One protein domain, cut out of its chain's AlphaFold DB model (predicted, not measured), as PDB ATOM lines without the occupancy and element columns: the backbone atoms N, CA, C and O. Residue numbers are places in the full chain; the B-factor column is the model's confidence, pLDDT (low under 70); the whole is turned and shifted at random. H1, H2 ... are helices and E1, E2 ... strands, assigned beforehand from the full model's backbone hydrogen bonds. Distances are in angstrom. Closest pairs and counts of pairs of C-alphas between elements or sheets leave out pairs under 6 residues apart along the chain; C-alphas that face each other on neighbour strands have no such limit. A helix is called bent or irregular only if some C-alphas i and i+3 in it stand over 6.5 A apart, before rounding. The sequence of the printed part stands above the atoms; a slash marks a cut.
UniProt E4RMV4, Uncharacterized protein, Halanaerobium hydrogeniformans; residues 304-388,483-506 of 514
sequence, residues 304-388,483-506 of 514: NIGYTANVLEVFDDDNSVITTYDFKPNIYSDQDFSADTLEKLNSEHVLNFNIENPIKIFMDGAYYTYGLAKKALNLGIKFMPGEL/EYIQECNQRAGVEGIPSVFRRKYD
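Overview. This is residues 304 to 388 and 483 to 506 of the 514 residues of an uncharacterized protein of Halanaerobium hydrogeniformans (UniProt E4RMV4). A long, bent hairpin, E1 and E2, is beside a small core of two parallel strands, E3 and E4, which lies between H2 and H3. H1 runs alongside H2 near the hairpin, and the tail, residues 499 to 506, sticks out. The printed part has 109 residues, with four named helices and four named strands in the order E1 E2 H1 E3 H2 E4 H3 H4, a mixed class. It is compact, with a radius of gyration of the C-alphas of 14.2 A and spans of 42 by 30 by 28 A.

Along the chain. E1, residues 304 to 315, runs 30.3 A from C-alpha 304 at (152.586, 199.920, 186.461) and bends by 56 degrees at residue 307. E2, residues 320 to 329, runs 26.8 A and bends by 54 degrees at residue 323. H1 is residues 334 to 347, 20.0 A; E3 359 to 363; H2 370 to 378; E4 381 to 385; H3 483 to 493, 17.9 A. H4, residues 496 to 505, ends at C-alpha 505 (158.698, 206.933, 173.103).

Arrangement. The hairpin E1 and E2 is antiparallel at 155 degrees, with N 310 and O 326 2.8 A apart. E1 and E3 are near each other. E3 and E4 are parallel, with N 361 and O 382 2.9 A apart; E3, H2, E4 form a strand-helix-strand unit, parallel strands joined through a helix, with a right-handed crossover. The closest C-alphas of H2 and E4, Ala 373 and Phe 383, are 5.9 A apart; those of E3 and H3, Phe 362 and Arg 491, 5.6 A. H1, with residues 338 to 342 alone, only just touches H2, with 3 pairs of C-alphas within 8 A, the closest Leu 342 and Ala 376, 6.7 A, at a shallow tilt of 18 degrees, the same way. H3 and H4 meet only through their link. Every O i to N i+4 pair is within hydrogen-bond range in H1, H2 and H4; in H3 3 of 7 are, beside 7 of 8 O i to N i+3 pairs.

Size, cuts and confidence. The C-alphas farthest apart, Ile 305 and Glu 356, are 43.9 A apart. Residues 389 to 482 are not printed, and C-alphas 388 and 483 are 17.5 A apart. The link H1 to E3 is long; residues 348 to 356 have pLDDT under 70.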
ATOM      1  N   ASN A 304     152.893 198.964 187.510       89.31
ATOM      2  CA  ASN A 304     152.586 199.920 186.461       89.31
ATOM      3  C   ASN A 304     151.284 200.648 186.804       89.31
ATOM      4  O   ASN A 304     150.293 200.007 187.164       89.31
ATOM      5  N   ILE A 305     151.303 201.974 186.679       91.62
ATOM      6  CA  ILE A 305     150.116 202.826 186.743       91.62
ATOM      7  C   ILE A 305     149.894 203.403 185.351       91.62
ATOM      8  O   ILE A 305     150.739 204.135 184.835       91.62
ATOM      9  N   GLY A 306     148.760 203.081 184.741       94.00
ATOM     10  CA  GLY A 306     148.448 203.540 183.398       94.00
ATOM     11  C   GLY A 306     147.522 202.595 182.658       94.00
ATOM     12  O   GLY A 306     146.463 202.195 183.146       94.00
ATOM     13  N   TYR A 307     147.940 202.260 181.449       94.69
ATOM     14  CA  TYR A 307     147.105 201.707 180.402       94.69
ATOM     15  C   TYR A 307     147.787 200.520 179.731       94.69
ATOM     16  O   TYR A 307     148.959 200.218 179.953       94.69
ATOM     17  N   THR A 308     147.036 199.833 178.887       94.69
ATOM     18  CA  THR A 308     147.541 198.812 177.984       94.69
ATOM     19  C   THR A 308     147.104 199.169 176.570       94.69
ATOM     20  O   THR A 308     145.929 199.441 176.316       94.69
ATOM     21  N   ALA A 309     148.068 199.192 175.658       94.56
ATOM     22  CA  ALA A 309     147.833 199.329 174.232       94.56
ATOM     23  C   ALA A 309     147.786 197.934 173.606       94.56
ATOM     24  O   ALA A 309     148.592 197.075 173.963       94.56
ATOM     25  N   ASN A 310     146.868 197.719 172.674       95.38
ATOM     26  CA  ASN A 310     146.804 196.538 171.822       95.38
ATOM     27  C   ASN A 310     146.970 196.978 170.370       95.38
ATOM     28  O   ASN A 310     146.385 197.979 169.967       95.38
ATOM     29  N   VAL A 311     147.763 196.250 169.591       94.81
ATOM     30  CA  VAL A 311     148.029 196.578 168.185       94.81
ATOM     31  C   VAL A 311     147.789 195.364 167.305       94.81
ATOM     32  O   VAL A 311     148.203 194.257 167.643       94.81
ATOM     33  N   LEU A 312     147.146 195.584 166.161       93.75
ATOM     34  CA  LEU A 312     147.032 194.618 165.077       93.75
ATOM     35  C   LEU A 312     147.902 195.099 163.917       93.75
ATOM     36  O   LEU A 312     147.712 196.196 163.391       93.75
ATOM     37  N   GLU A 313     148.858 194.270 163.524       94.06
ATOM     38  CA  GLU A 313     149.766 194.546 162.419       94.06
ATOM     39  C   GLU A 313     149.535 193.552 161.286       94.06
ATOM     40  O   GLU A 313     149.646 192.340 161.487       94.06
ATOM     41  N   VAL A 314     149.242 194.072 160.097       93.25
ATOM     42  CA  VAL A 314     149.170 193.307 158.847       93.25
ATOM     43  C   VAL A 314     150.551 193.314 158.204       93.25
ATOM     44  O   VAL A 314     151.257 194.325 158.239       93.25
ATOM     45  N   PHE A 315     150.977 192.175 157.667       92.88
ATOM     46  CA  PHE A 315     152.338 192.030 157.158       92.88
ATOM     47  C   PHE A 315     152.452 190.991 156.043       92.88
ATOM     48  O   PHE A 315     151.657 190.055 155.961       92.88
ATOM     49  N   ASP A 316     153.503 191.133 155.244       91.06
ATOM     50  CA  ASP A 316     153.995 190.126 154.309       91.06
ATOM     51  C   ASP A 316     155.489 189.838 154.574       91.06
ATOM     52  O   ASP A 316     155.985 190.006 155.693       91.06
ATOM     53  N   ASP A 317     156.205 189.318 153.579       87.19
ATOM     54  CA  ASP A 317     157.614 188.956 153.732       87.19
ATOM     55  C   ASP A 317     158.557 190.182 153.731       87.19
ATOM     56  O   ASP A 317     159.653 190.097 154.294       87.19
ATOM     57  N   ASP A 318     158.134 191.309 153.151       88.88
ATOM     58  CA  ASP A 318     158.940 192.514 152.923       88.88
ATOM     59  C   ASP A 318     158.447 193.738 153.727       88.88
ATOM     60  O   ASP A 318     159.258 194.584 154.119       88.88
ATOM     61  N   ASN A 319     157.144 193.833 154.008       92.75
ATOM     62  CA  ASN A 319     156.468 195.009 154.553       92.75
ATOM     63  C   ASN A 319     155.547 194.666 155.735       92.75
ATOM     64  O   ASN A 319     154.993 193.570 155.840       92.75
ATOM     65  N   SER A 320     155.343 195.634 156.632       92.56
ATOM     66  CA  SER A 320     154.367 195.520 157.717       92.56
ATOM     67  C   SER A 320     153.816 196.877 158.153       92.56
ATOM     68  O   SER A 320     154.519 197.890 158.113       92.56
ATOM     69  N   VAL A 321     152.541 196.901 158.551       93.81
ATOM     70  CA  VAL A 321     151.813 198.116 158.941       93.81
ATOM     71  C   VAL A 321     150.871 197.807 160.101       93.81
ATOM     72  O   VAL A 321     150.118 196.834 160.064       93.81
ATOM     73  N   ILE A 322     150.893 198.649 161.137       93.94
ATOM     74  CA  ILE A 322     149.883 198.618 162.203       93.94
ATOM     75  C   ILE A 322     148.609 199.241 161.640       93.94
ATOM     76  O   ILE A 322     148.574 200.449 161.419       93.94
ATOM     77  N   THR A 323     147.586 198.424 161.400       91.81
ATOM     78  CA  THR A 323     146.317 198.857 160.790       91.81
ATOM     79  C   THR A 323     145.275 199.244 161.825       91.81
ATOM     80  O   THR A 323     144.358 199.997 161.530       91.81
ATOM     81  N   THR A 324     145.400 198.718 163.042       91.12
ATOM     82  CA  THR A 324     144.421 198.928 164.107       91.12
ATOM     83  C   THR A 324     145.136 198.971 165.441       91.12
ATOM     84  O   THR A 324     146.077 198.207 165.681       91.12
ATOM     85  N   TYR A 325     144.671 199.832 166.337       93.56
ATOM     86  CA  TYR A 325     145.117 199.819 167.722       93.56
ATOM     87  C   TYR A 325     143.954 200.076 168.670       93.56
ATOM     88  O   TYR A 325     142.921 200.600 168.269       93.56
ATOM     89  N   ASP A 326     144.127 199.705 169.932       93.69
ATOM     90  CA  ASP A 326     143.191 200.010 171.008       93.69
ATOM     91  C   ASP A 326     143.961 200.371 172.282       93.69
ATOM     92  O   ASP A 326     145.102 199.945 172.476       93.69
ATOM     93  N   PHE A 327     143.349 201.183 173.138       92.12
ATOM     94  CA  PHE A 327     143.954 201.720 174.348       92.12
ATOM     95  C   PHE A 327     142.952 201.663 175.499       92.12
ATOM     96  O   PHE A 327     141.903 202.305 175.467       92.12
ATOM     97  N   LYS A 328     143.268 200.870 176.524       94.81
ATOM     98  CA  LYS A 328     142.371 200.594 177.657       94.81
ATOM     99  C   LYS A 328     143.123 200.704 178.982       94.81
ATOM    100  O   LYS A 328     144.352 200.599 178.985       94.81
ATOM    101  N   PRO A 329     142.429 200.869 180.122       94.50
ATOM    102  CA  PRO A 329     143.050 200.749 181.440       94.50
ATOM    103  C   PRO A 329     143.838 199.441 181.558       94.50
ATOM    104  O   PRO A 329     143.412 198.411 181.034       94.50
ATOM    105  N   ASN A 330     144.987 199.452 182.236       92.06
ATOM    106  CA  ASN A 330     145.918 198.319 182.193       92.06
ATOM    107  C   ASN A 330     145.359 197.010 182.777       92.06
ATOM    108  O   ASN A 330     145.925 195.951 182.510       92.06
ATOM    109  N   ILE A 331     144.243 197.045 183.503       92.31
ATOM    110  CA  ILE A 331     143.483 195.877 183.974       92.31
ATOM    111  C   ILE A 331     142.725 195.123 182.866       92.31
ATOM    112  O   ILE A 331     142.305 193.989 183.096       92.31
ATOM    113  N   TYR A 332     142.589 195.704 181.668       95.19
ATOM    114  CA  TYR A 332     141.941 195.066 180.520       95.19
ATOM    115  C   TYR A 332     142.696 193.800 180.088       95.19
ATOM    116  O   TYR A 332     143.936 193.730 180.151       95.19
ATOM    117  N   SER A 333     141.956 192.754 179.714       92.62
ATOM    118  CA  SER A 333     142.546 191.452 179.403       92.62
ATOM    119  C   SER A 333     142.801 191.269 177.907       92.62
ATOM    120  O   SER A 333     142.101 191.813 177.058       92.62
ATOM    121  N   ASP A 334     143.783 190.429 177.576       94.00
ATOM    122  CA  ASP A 334     144.099 190.075 176.186       94.00
ATOM    123  C   ASP A 334     142.921 189.355 175.492       94.00
ATOM    124  O   ASP A 334     142.764 189.414 174.274       94.00
ATOM    125  N   GLN A 335     142.052 188.689 176.263       94.69
ATOM    126  CA  GLN A 335     140.838 188.056 175.736       94.69
ATOM    127  C   GLN A 335     139.782 189.088 175.354       94.69
ATOM    128  O   GLN A 335     139.115 188.908 174.335       94.69
ATOM    129  N   ASP A 336     139.654 190.152 176.148       96.00
ATOM    130  CA  ASP A 336     138.733 191.248 175.857       96.00
ATOM    131  C   ASP A 336     139.215 192.010 174.614       96.00
ATOM    132  O   ASP A 336     138.445 192.182 173.674       96.00
ATOM    133  N   PHE A 337     140.522 192.287 174.495       96.25
ATOM    134  CA  PHE A 337     141.097 192.834 173.257       96.25
ATOM    135  C   PHE A 337     140.869 191.943 172.036       96.25
ATOM    136  O   PHE A 337     140.573 192.435 170.944       96.25
ATOM    137  N   SER A 338     140.993 190.621 172.195       95.19
ATOM    138  CA  SER A 338     140.683 189.689 171.112       95.19
ATOM    139  C   SER A 338     139.209 189.753 170.703       95.19
ATOM    140  O   SER A 338     138.916 189.531 169.528       95.19
ATOM    141  N   ALA A 339     138.290 189.993 171.641       95.19
ATOM    142  CA  ALA A 339     136.870 190.148 171.349       95.19
ATOM    143  C   ALA A 339     136.608 191.462 170.599       95.19
ATOM    144  O   ALA A 339     136.020 191.417 169.520       95.19
ATOM    145  N   ASP A 340     137.135 192.578 171.103       94.31
ATOM    146  CA  ASP A 340     137.004 193.910 170.497       94.31
ATOM    147  C   ASP A 340     137.558 193.938 169.071       94.31
ATOM    148  O   ASP A 340     136.901 194.405 168.143       94.31
ATOM    149  N   THR A 341     138.740 193.347 168.868       92.25
ATOM    150  CA  THR A 341     139.370 193.254 167.544       92.25
ATOM    151  C   THR A 341     138.480 192.483 166.567       92.25
ATOM    152  O   THR A 341     138.312 192.895 165.423       92.25
ATOM    153  N   LEU A 342     137.862 191.380 167.002       91.19
ATOM    154  CA  LEU A 342     136.926 190.631 166.157       91.19
ATOM    155  C   LEU A 342     135.655 191.426 165.843       91.19
ATOM    156  O   LEU A 342     135.147 191.332 164.726       91.19
ATOM    157  N   GLU A 343     135.124 192.172 166.810       90.56
ATOM    158  CA  GLU A 343     133.941 193.010 166.604       90.56
ATOM    159  C   GLU A 343     134.223 194.136 165.609       90.56
ATOM    160  O   GLU A 343     133.418 194.354 164.701       90.56
ATOM    161  N   LYS A 344     135.393 194.770 165.720       86.81
ATOM    162  CA  LYS A 344     135.859 195.820 164.813       86.81
ATOM    163  C   LYS A 344     136.078 195.311 163.387       86.81
ATOM    164  O   LYS A 344     135.490 195.834 162.447       86.81
ATOM    165  N   LEU A 345     136.802 194.199 163.229       82.94
ATOM    166  CA  LEU A 345     137.013 193.577 161.913       82.94
ATOM    167  C   LEU A 345     135.699 193.135 161.243       82.94
ATOM    168  O   LEU A 345     135.611 193.069 160.018       82.94
ATOM    169  N   ASN A 346     134.666 192.827 162.032       80.56
ATOM    170  CA  ASN A 346     133.343 192.485 161.517       80.56
ATOM    171  C   ASN A 346     132.513 193.718 161.114       80.56
ATOM    172  O   ASN A 346     131.763 193.646 160.140       80.56
ATOM    173  N   SER A 347     132.599 194.827 161.860       71.38
ATOM    174  CA  SER A 347     131.781 196.028 161.633       71.38
ATOM    175  C   SER A 347     132.246 196.855 160.438       71.38
ATOM    176  O   SER A 347     131.412 197.412 159.725       71.38
ATOM    177  N   GLU A 348     133.550 196.909 160.188       62.09
ATOM    178  CA  GLU A 348     134.112 197.764 159.142       62.09
ATOM    179  C   GLU A 348     133.942 197.161 157.733       62.09
ATOM    180  O   GLU A 348     134.248 197.812 156.738       62.09
ATOM    181  N   HIS A 349     133.414 195.931 157.609       52.75
ATOM    182  CA  HIS A 349     133.305 195.192 156.338       52.75
ATOM    183  C   HIS A 349     134.624 195.161 155.532       52.75
ATOM    184  O   HIS A 349     134.599 194.909 154.326       52.75
ATOM    185  N   VAL A 350     135.766 195.389 156.193       50.22
ATOM    186  CA  VAL A 350     137.093 195.595 155.577       50.22
ATOM    187  C   VAL A 350     137.545 194.361 154.802       50.22
ATOM    188  O   VAL A 350     138.369 194.440 153.897       50.22
ATOM    189  N   LEU A 351     136.976 193.196 155.105       50.00
ATOM    190  CA  LEU A 351     137.506 191.929 154.646       50.00
ATOM    191  C   LEU A 351     136.396 191.103 153.983       50.00
ATOM    192  O   LEU A 351     135.513 190.533 154.625       50.00
ATOM    193  N   ASN A 352     136.462 191.021 152.650       44.22
ATOM    194  CA  ASN A 352     135.766 190.006 151.853       44.22
ATOM    195  C   ASN A 352     136.419 188.645 152.122       44.22
ATOM    196  O   ASN A 352     137.163 188.113 151.296       44.22
ATOM    197  N   PHE A 353     136.192 188.090 153.308       55.09
ATOM    198  CA  PHE A 353     136.820 186.838 153.682       55.09
ATOM    199  C   PHE A 353     136.288 185.686 152.836       55.09
ATOM    200  O   PHE A 353     135.104 185.339 152.871       55.09
ATOM    201  N   ASN A 354     137.192 185.037 152.113       58.25
ATOM    202  CA  ASN A 354     136.932 183.701 151.622       58.25
ATOM    203  C   ASN A 354     137.119 182.728 152.794       58.25
ATOM    204  O   ASN A 354     138.232 182.558 153.281       58.25
ATOM    205  N   ILE A 355     136.052 182.051 153.223       62.41
ATOM    206  CA  ILE A 355     136.139 180.988 154.243       62.41
ATOM    207  C   ILE A 355     137.133 179.890 153.810       62.41
ATOM    208  O   ILE A 355     137.740 179.237 154.657       62.41
ATOM    209  N   GLU A 356     137.339 179.698 152.502       63.25
ATOM    210  CA  GLU A 356     138.323 178.751 151.967       63.25
ATOM    211  C   GLU A 356     139.778 179.224 152.128       63.25
ATOM    212  O   GLU A 356     140.672 178.380 152.163       63.25
ATOM    213  N   ASN A 357     140.027 180.534 152.265       75.69
ATOM    214  CA  ASN A 357     141.354 181.092 152.536       75.69
ATOM    215  C   ASN A 357     141.287 182.151 153.653       75.69
ATOM    216  O   ASN A 357     141.282 183.351 153.365       75.69
ATOM    217  N   PRO A 358     141.166 181.716 154.920       85.50
ATOM    218  CA  PRO A 358     140.974 182.621 156.039       85.50
ATOM    219  C   PRO A 358     142.254 183.388 156.378       85.50
ATOM    220  O   PRO A 358     143.347 182.816 156.352       85.50
ATOM    221  N   ILE A 359     142.102 184.643 156.804       89.31
ATOM    222  CA  ILE A 359     143.222 185.455 157.297       89.31
ATOM    223  C   ILE A 359     143.753 184.832 158.582       89.31
ATOM    224  O   ILE A 359     142.987 184.481 159.485       89.31
ATOM    225  N   LYS A 360     145.072 184.685 158.680       93.25
ATOM    226  CA  LYS A 360     145.732 184.118 159.857       93.25
ATOM    227  C   LYS A 360     146.121 185.232 160.819       93.25
ATOM    228  O   LYS A 360     146.905 186.099 160.454       93.25
ATOM    229  N   ILE A 361     145.627 185.169 162.056       94.38
ATOM    230  CA  ILE A 361     146.034 186.088 163.129       94.38
ATOM    231  C   ILE A 361     146.940 185.354 164.114       94.38
ATOM    232  O   ILE A 361     146.485 184.478 164.856       94.38
ATOM    233  N   PHE A 362     148.218 185.717 164.127       95.12
ATOM    234  CA  PHE A 362     149.221 185.195 165.053       95.12
ATOM    235  C   PHE A 362     149.143 185.917 166.398       95.12
ATOM    236  O   PHE A 362     149.177 187.144 166.446       95.12
ATOM    237  N   MET A 363     149.051 185.160 167.493       93.81
ATOM    238  CA  MET A 363     148.757 185.719 168.820       93.81
ATOM    239  C   MET A 363     149.408 184.940 169.965       93.81
ATOM    240  O   MET A 363     149.817 183.785 169.804       93.81
ATOM    241  N   ASP A 364     149.490 185.561 171.143       91.75
ATOM    242  CA  ASP A 364     149.786 184.844 172.387       91.75
ATOM    243  C   ASP A 364     148.615 183.928 172.792       91.75
ATOM    244  O   ASP A 364     147.456 184.159 172.443       91.75
ATOM    245  N   GLY A 365     148.897 182.891 173.579       91.00
ATOM    246  CA  GLY A 365     147.871 182.024 174.147       91.00
ATOM    247  C   GLY A 365     146.900 182.737 175.087       91.00
ATOM    248  O   GLY A 365     145.810 182.209 175.322       91.00
ATOM    249  N   ALA A 366     147.268 183.905 175.621       92.25
ATOM    250  CA  ALA A 366     146.383 184.737 176.437       92.25
ATOM    251  C   ALA A 366     145.172 185.278 175.655       92.25
ATOM    252  O   ALA A 366     144.079 185.301 176.213       92.25
ATOM    253  N   TYR A 367     145.337 185.598 174.364       94.50
ATOM    254  CA  TYR A 367     144.263 186.059 173.469       94.50
ATOM    255  C   TYR A 367     143.275 184.944 173.107       94.50
ATOM    256  O   TYR A 367     142.105 185.183 172.807       94.50
ATOM    257  N   TYR A 368     143.732 183.690 173.124       95.19
ATOM    258  CA  TYR A 368     142.942 182.579 172.616       95.19
ATOM    259  C   TYR A 368     141.900 182.083 173.623       95.19
ATOM    260  O   TYR A 368     142.217 181.581 174.705       95.19
ATOM    261  N   THR A 369     140.642 182.049 173.181       94.12
ATOM    262  CA  THR A 369     139.614 181.181 173.760       94.12
ATOM    263  C   THR A 369     138.912 180.386 172.665       94.12
ATOM    264  O   THR A 369     138.777 180.837 171.528       94.12
ATOM    265  N   TYR A 370     138.412 179.194 173.008       92.12
ATOM    266  CA  TYR A 370     137.654 178.367 172.062       92.12
ATOM    267  C   TYR A 370     136.428 179.097 171.495       92.12
ATOM    268  O   TYR A 370     136.132 178.988 170.308       92.12
ATOM    269  N   GLY A 371     135.727 179.854 172.345       93.31
ATOM    270  CA  GLY A 371     134.555 180.625 171.935       93.31
ATOM    271  C   GLY A 371     134.903 181.698 170.906       93.31
ATOM    272  O   GLY A 371     134.236 181.780 169.877       93.31
ATOM    273  N   LEU A 372     135.967 182.471 171.149       94.38
ATOM    274  CA  LEU A 372     136.426 183.510 170.223       94.38
ATOM    275  C   LEU A 372     136.953 182.913 168.918       94.38
ATOM    276  O   LEU A 372     136.533 183.350 167.855       94.38
ATOM    277  N   ALA A 373     137.761 181.854 168.976       94.00
ATOM    278  CA  ALA A 373     138.276 181.196 167.776       94.00
ATOM    279  C   ALA A 373     137.155 180.637 166.880       94.00
ATOM    280  O   ALA A 373     137.231 180.732 165.657       94.00
ATOM    281  N   LYS A 374     136.077 180.099 167.470       92.00
ATOM    282  CA  LYS A 374     134.900 179.641 166.714       92.00
ATOM    283  C   LYS A 374     134.158 180.805 166.050       92.00
ATOM    284  O   LYS A 374     133.731 180.670 164.906       92.00
ATOM    285  N   LYS A 375     134.014 181.943 166.742       92.00
ATOM    286  CA  LYS A 375     133.444 183.169 166.154       92.00
ATOM    287  C   LYS A 375     134.322 183.692 165.012       92.00
ATOM    288  O   LYS A 375     133.797 183.939 163.935       92.00
ATOM    289  N   ALA A 376     135.633 183.772 165.229       91.75
ATOM    290  CA  ALA A 376     136.619 184.213 164.246       91.75
ATOM    291  C   ALA A 376     136.557 183.380 162.958       91.75
ATOM    292  O   ALA A 376     136.468 183.935 161.869       91.75
ATOM    293  N   LEU A 377     136.495 182.048 163.072       90.31
ATOM    294  CA  LEU A 377     136.414 181.165 161.904       90.31
ATOM    295  C   LEU A 377     135.152 181.396 161.065       90.31
ATOM    296  O   LEU A 377     135.226 181.339 159.841       90.31
ATOM    297  N   ASN A 378     134.012 181.703 161.695       87.25
ATOM    298  CA  ASN A 378     132.780 182.045 160.974       87.25
ATOM    299  C   ASN A 378     132.886 183.376 160.216       87.25
ATOM    300  O   ASN A 378     132.134 183.595 159.271       87.25
ATOM    301  N   LEU A 379     133.814 184.238 160.629       85.75
ATOM    302  CA  LEU A 379     134.169 185.477 159.947       85.75
ATOM    303  C   LEU A 379     135.309 185.268 158.941       85.75
ATOM    304  O   LEU A 379     135.771 186.235 158.370       85.75
ATOM    305  N   GLY A 380     135.789 184.037 158.717       87.81
ATOM    306  CA  GLY A 380     136.929 183.776 157.832       87.81
ATOM    307  C   GLY A 380     138.280 184.214 158.410       87.81
ATOM    308  O   GLY A 380     139.210 184.510 157.666       87.81
ATOM    309  N   ILE A 381     138.404 184.210 159.737       91.31
ATOM    310  CA  ILE A 381     139.641 184.489 160.467       91.31
ATOM    311  C   ILE A 381     140.096 183.220 161.191       91.31
ATOM    312  O   ILE A 381     139.350 182.609 161.959       91.31
ATOM    313  N   LYS A 382     141.355 182.830 161.002       93.06
ATOM    314  CA  LYS A 382     141.983 181.710 161.702       93.06
ATOM    315  C   LYS A 382     142.923 182.226 162.785       93.06
ATOM    316  O   LYS A 382     143.971 182.797 162.498       93.06
ATOM    317  N   PHE A 383     142.583 181.952 164.039       94.94
ATOM    318  CA  PHE A 383     143.479 182.217 165.162       94.94
ATOM    319  C   PHE A 383     144.648 181.231 165.163       94.94
ATOM    320  O   PHE A 383     144.447 180.016 165.099       94.94
ATOM    321  N   MET A 384     145.859 181.770 165.269       95.44
ATOM    322  CA  MET A 384     147.125 181.039 165.274       95.44
ATOM    323  C   MET A 384     147.884 181.328 166.582       95.44
ATOM    324  O   MET A 384     148.883 182.055 166.576       95.44
ATOM    325  N   PRO A 385     147.408 180.814 167.735       94.94
ATOM    326  CA  PRO A 385     148.079 181.030 169.009       94.94
ATOM    327  C   PRO A 385     149.413 180.274 169.085       94.94
ATOM    328  O   PRO A 385     149.497 179.103 168.700       94.94
ATOM    329  N   GLY A 386     150.453 180.925 169.611       91.19
ATOM    330  CA  GLY A 386     151.769 180.302 169.822       91.19
ATOM    331  C   GLY A 386     151.798 179.321 171.000       91.19
ATOM    332  O   GLY A 386     152.474 178.295 170.952       91.19
ATOM    333  N   GLU A 387     151.002 179.590 172.035       90.00
ATOM    334  CA  GLU A 387     150.791 178.707 173.184       90.00
ATOM    335  C   GLU A 387     149.303 178.659 173.557       90.00
ATOM    336  O   GLU A 387     148.486 179.377 172.997       90.00
ATOM    337  N   LEU A 388     148.913 177.803 174.502       90.94
ATOM    338  CA  LEU A 388     147.549 177.781 175.033       90.94
ATOM    339  C   LEU A 388     147.582 177.930 176.544       90.94
ATOM    340  O   LEU A 388     148.314 177.211 177.229       90.94
ATOM    341  N   GLU A 483     154.999 172.540 160.224       92.94
ATOM    342  CA  GLU A 483     154.370 173.579 159.419       92.94
ATOM    343  C   GLU A 483     153.758 174.663 160.317       92.94
ATOM    344  O   GLU A 483     154.056 175.842 160.141       92.94
ATOM    345  N   TYR A 484     152.994 174.278 161.345       93.94
ATOM    346  CA  TYR A 484     152.398 175.235 162.281       93.94
ATOM    347  C   TYR A 484     153.461 176.024 163.049       93.94
ATOM    348  O   TYR A 484     153.363 177.242 163.169       93.94
ATOM    349  N   ILE A 485     154.502 175.346 163.549       92.19
ATOM    350  CA  ILE A 485     155.606 176.002 164.264       92.19
ATOM    351  C   ILE A 485     156.302 177.025 163.356       92.19
ATOM    352  O   ILE A 485     156.616 178.126 163.800       92.19
ATOM    353  N   GLN A 486     156.537 176.679 162.086       91.31
ATOM    354  CA  GLN A 486     157.142 177.593 161.115       91.31
ATOM    355  C   GLN A 486     156.280 178.834 160.872       91.31
ATOM    356  O   GLN A 486     156.827 179.935 160.868       91.31
ATOM    357  N   GLU A 487     154.964 178.676 160.724       90.56
ATOM    358  CA  GLU A 487     154.048 179.812 160.574       90.56
ATOM    359  C   GLU A 487     154.007 180.673 161.845       90.56
ATOM    360  O   GLU A 487     154.216 181.881 161.780       90.56
ATOM    361  N   CYS A 488     153.819 180.071 163.022       89.44
ATOM    362  CA  CYS A 488     153.724 180.815 164.281       89.44
ATOM    363  C   CYS A 488     155.009 181.552 164.672       89.44
ATOM    364  O   CYS A 488     154.931 182.547 165.390       89.44
ATOM    365  N   ASN A 489     156.180 181.138 164.178       88.06
ATOM    366  CA  ASN A 489     157.419 181.892 164.384       88.06
ATOM    367  C   ASN A 489     157.360 183.310 163.785       88.06
ATOM    368  O   ASN A 489     158.086 184.186 164.251       88.06
ATOM    369  N   GLN A 490     156.472 183.572 162.815       86.50
ATOM    370  CA  GLN A 490     156.248 184.914 162.263       86.50
ATOM    371  C   GLN A 490     155.667 185.894 163.300       86.50
ATOM    372  O   GLN A 490     155.805 187.109 163.142       86.50
ATOM    373  N   ARG A 491     155.107 185.388 164.415       85.62
ATOM    374  CA  ARG A 491     154.687 186.208 165.563       85.62
ATOM    375  C   ARG A 491     155.846 187.020 166.136       85.62
ATOM    376  O   ARG A 491     155.620 188.141 166.559       85.62
ATOM    377  N   ALA A 492     157.078 186.505 166.117       80.38
ATOM    378  CA  ALA A 492     158.228 187.164 166.746       80.38
ATOM    379  C   ALA A 492     158.476 188.600 166.244       80.38
ATOM    380  O   ALA A 492     159.078 189.399 166.955       80.38
ATOM    381  N   GLY A 493     158.001 188.959 165.045       76.62
ATOM    382  CA  GLY A 493     158.097 190.340 164.575       76.62
ATOM    383  C   GLY A 493     157.203 191.327 165.339       76.62
ATOM    384  O   GLY A 493     157.605 192.479 165.483       76.62
ATOM    385  N   VAL A 494     156.067 190.892 165.911       78.12
ATOM    386  CA  VAL A 494     155.194 191.771 166.719       78.12
ATOM    387  C   VAL A 494     155.877 192.184 168.018       78.12
ATOM    388  O   VAL A 494     155.713 193.313 168.455       78.12
ATOM    389  N   GLU A 495     156.745 191.330 168.576       76.31
ATOM    390  CA  GLU A 495     157.533 191.631 169.784       76.31
ATOM    391  C   GLU A 495     158.499 192.813 169.555       76.31
ATOM    392  O   GLU A 495     158.919 193.500 170.495       76.31
ATOM    393  N   GLY A 496     158.821 193.099 168.287       82.69
ATOM    394  CA  GLY A 496     159.550 194.291 167.873       82.69
ATOM    395  C   GLY A 496     158.768 195.587 168.101       82.69
ATOM    396  O   GLY A 496     159.394 196.596 168.437       82.69
ATOM    397  N   ILE A 497     157.434 195.571 167.996       86.62
ATOM    398  CA  ILE A 497     156.598 196.766 168.170       86.62
ATOM    399  C   ILE A 497     156.715 197.310 169.601       86.62
ATOM    400  O   ILE A 497     157.186 198.446 169.738       86.62
ATOM    401  N   PRO A 498     156.412 196.548 170.681       88.44
ATOM    402  CA  PRO A 498     156.608 197.041 172.043       88.44
ATOM    403  C   PRO A 498     158.038 197.539 172.288       88.44
ATOM    404  O   PRO A 498     158.251 198.533 172.976       88.44
ATOM    405  N   SER A 499     159.048 196.884 171.699       88.50
ATOM    406  CA  SER A 499     160.447 197.313 171.817       88.50
ATOM    407  C   SER A 499     160.721 198.678 171.176       88.50
ATOM    408  O   SER A 499     161.519 199.457 171.705       88.50
ATOM    409  N   VAL A 500     160.100 198.985 170.033       89.06
ATOM    410  CA  VAL A 500     160.196 200.310 169.402       89.06
ATOM    411  C   VAL A 500     159.511 201.352 170.275       89.06
ATOM    412  O   VAL A 500     160.126 202.383 170.546       89.06
ATOM    413  N   PHE A 501     158.303 201.067 170.771       90.00
ATOM    414  CA  PHE A 501     157.576 202.003 171.626       90.00
ATOM    415  C   PHE A 501     158.348 202.349 172.901       90.00
ATOM    416  O   PHE A 501     158.522 203.526 173.205       90.00
ATOM    417  N   ARG A 502     158.924 201.352 173.578       90.12
ATOM    418  CA  ARG A 502     159.771 201.574 174.761       90.12
ATOM    419  C   ARG A 502     161.013 202.398 174.452       90.12
ATOM    420  O   ARG A 502     161.310 203.352 175.150       90.12
ATOM    421  N   ARG A 503     161.752 202.060 173.390       89.31
ATOM    422  CA  ARG A 503     163.036 202.723 173.096       89.31
ATOM    423  C   ARG A 503     162.891 204.121 172.506       89.31
ATOM    424  O   ARG A 503     163.787 204.935 172.704       89.31
ATOM    425  N   LYS A 504     161.843 204.361 171.712       86.75
ATOM    426  CA  LYS A 504     161.641 205.634 171.008       86.75
ATOM    427  C   LYS A 504     160.759 206.596 171.801       86.75
ATOM    428  O   LYS A 504     161.049 207.784 171.797       86.75
ATOM    429  N   TYR A 505     159.713 206.095 172.456       86.56
ATOM    430  CA  TYR A 505     158.698 206.933 173.103       86.56
ATOM    431  C   TYR A 505     158.668 206.809 174.627       86.56
ATOM    432  O   TYR A 505     157.874 207.502 175.254       86.56
ATOM    433  N   ASP A 506     159.527 205.967 175.213       89.19
ATOM    434  CA  ASP A 506     159.649 205.794 176.666       89.19
ATOM    435  C   ASP A 506     158.310 205.432 177.329       89.19
ATOM    436  O   ASP A 506     157.960 205.934 178.390       89.19
TER     437      ASP A 506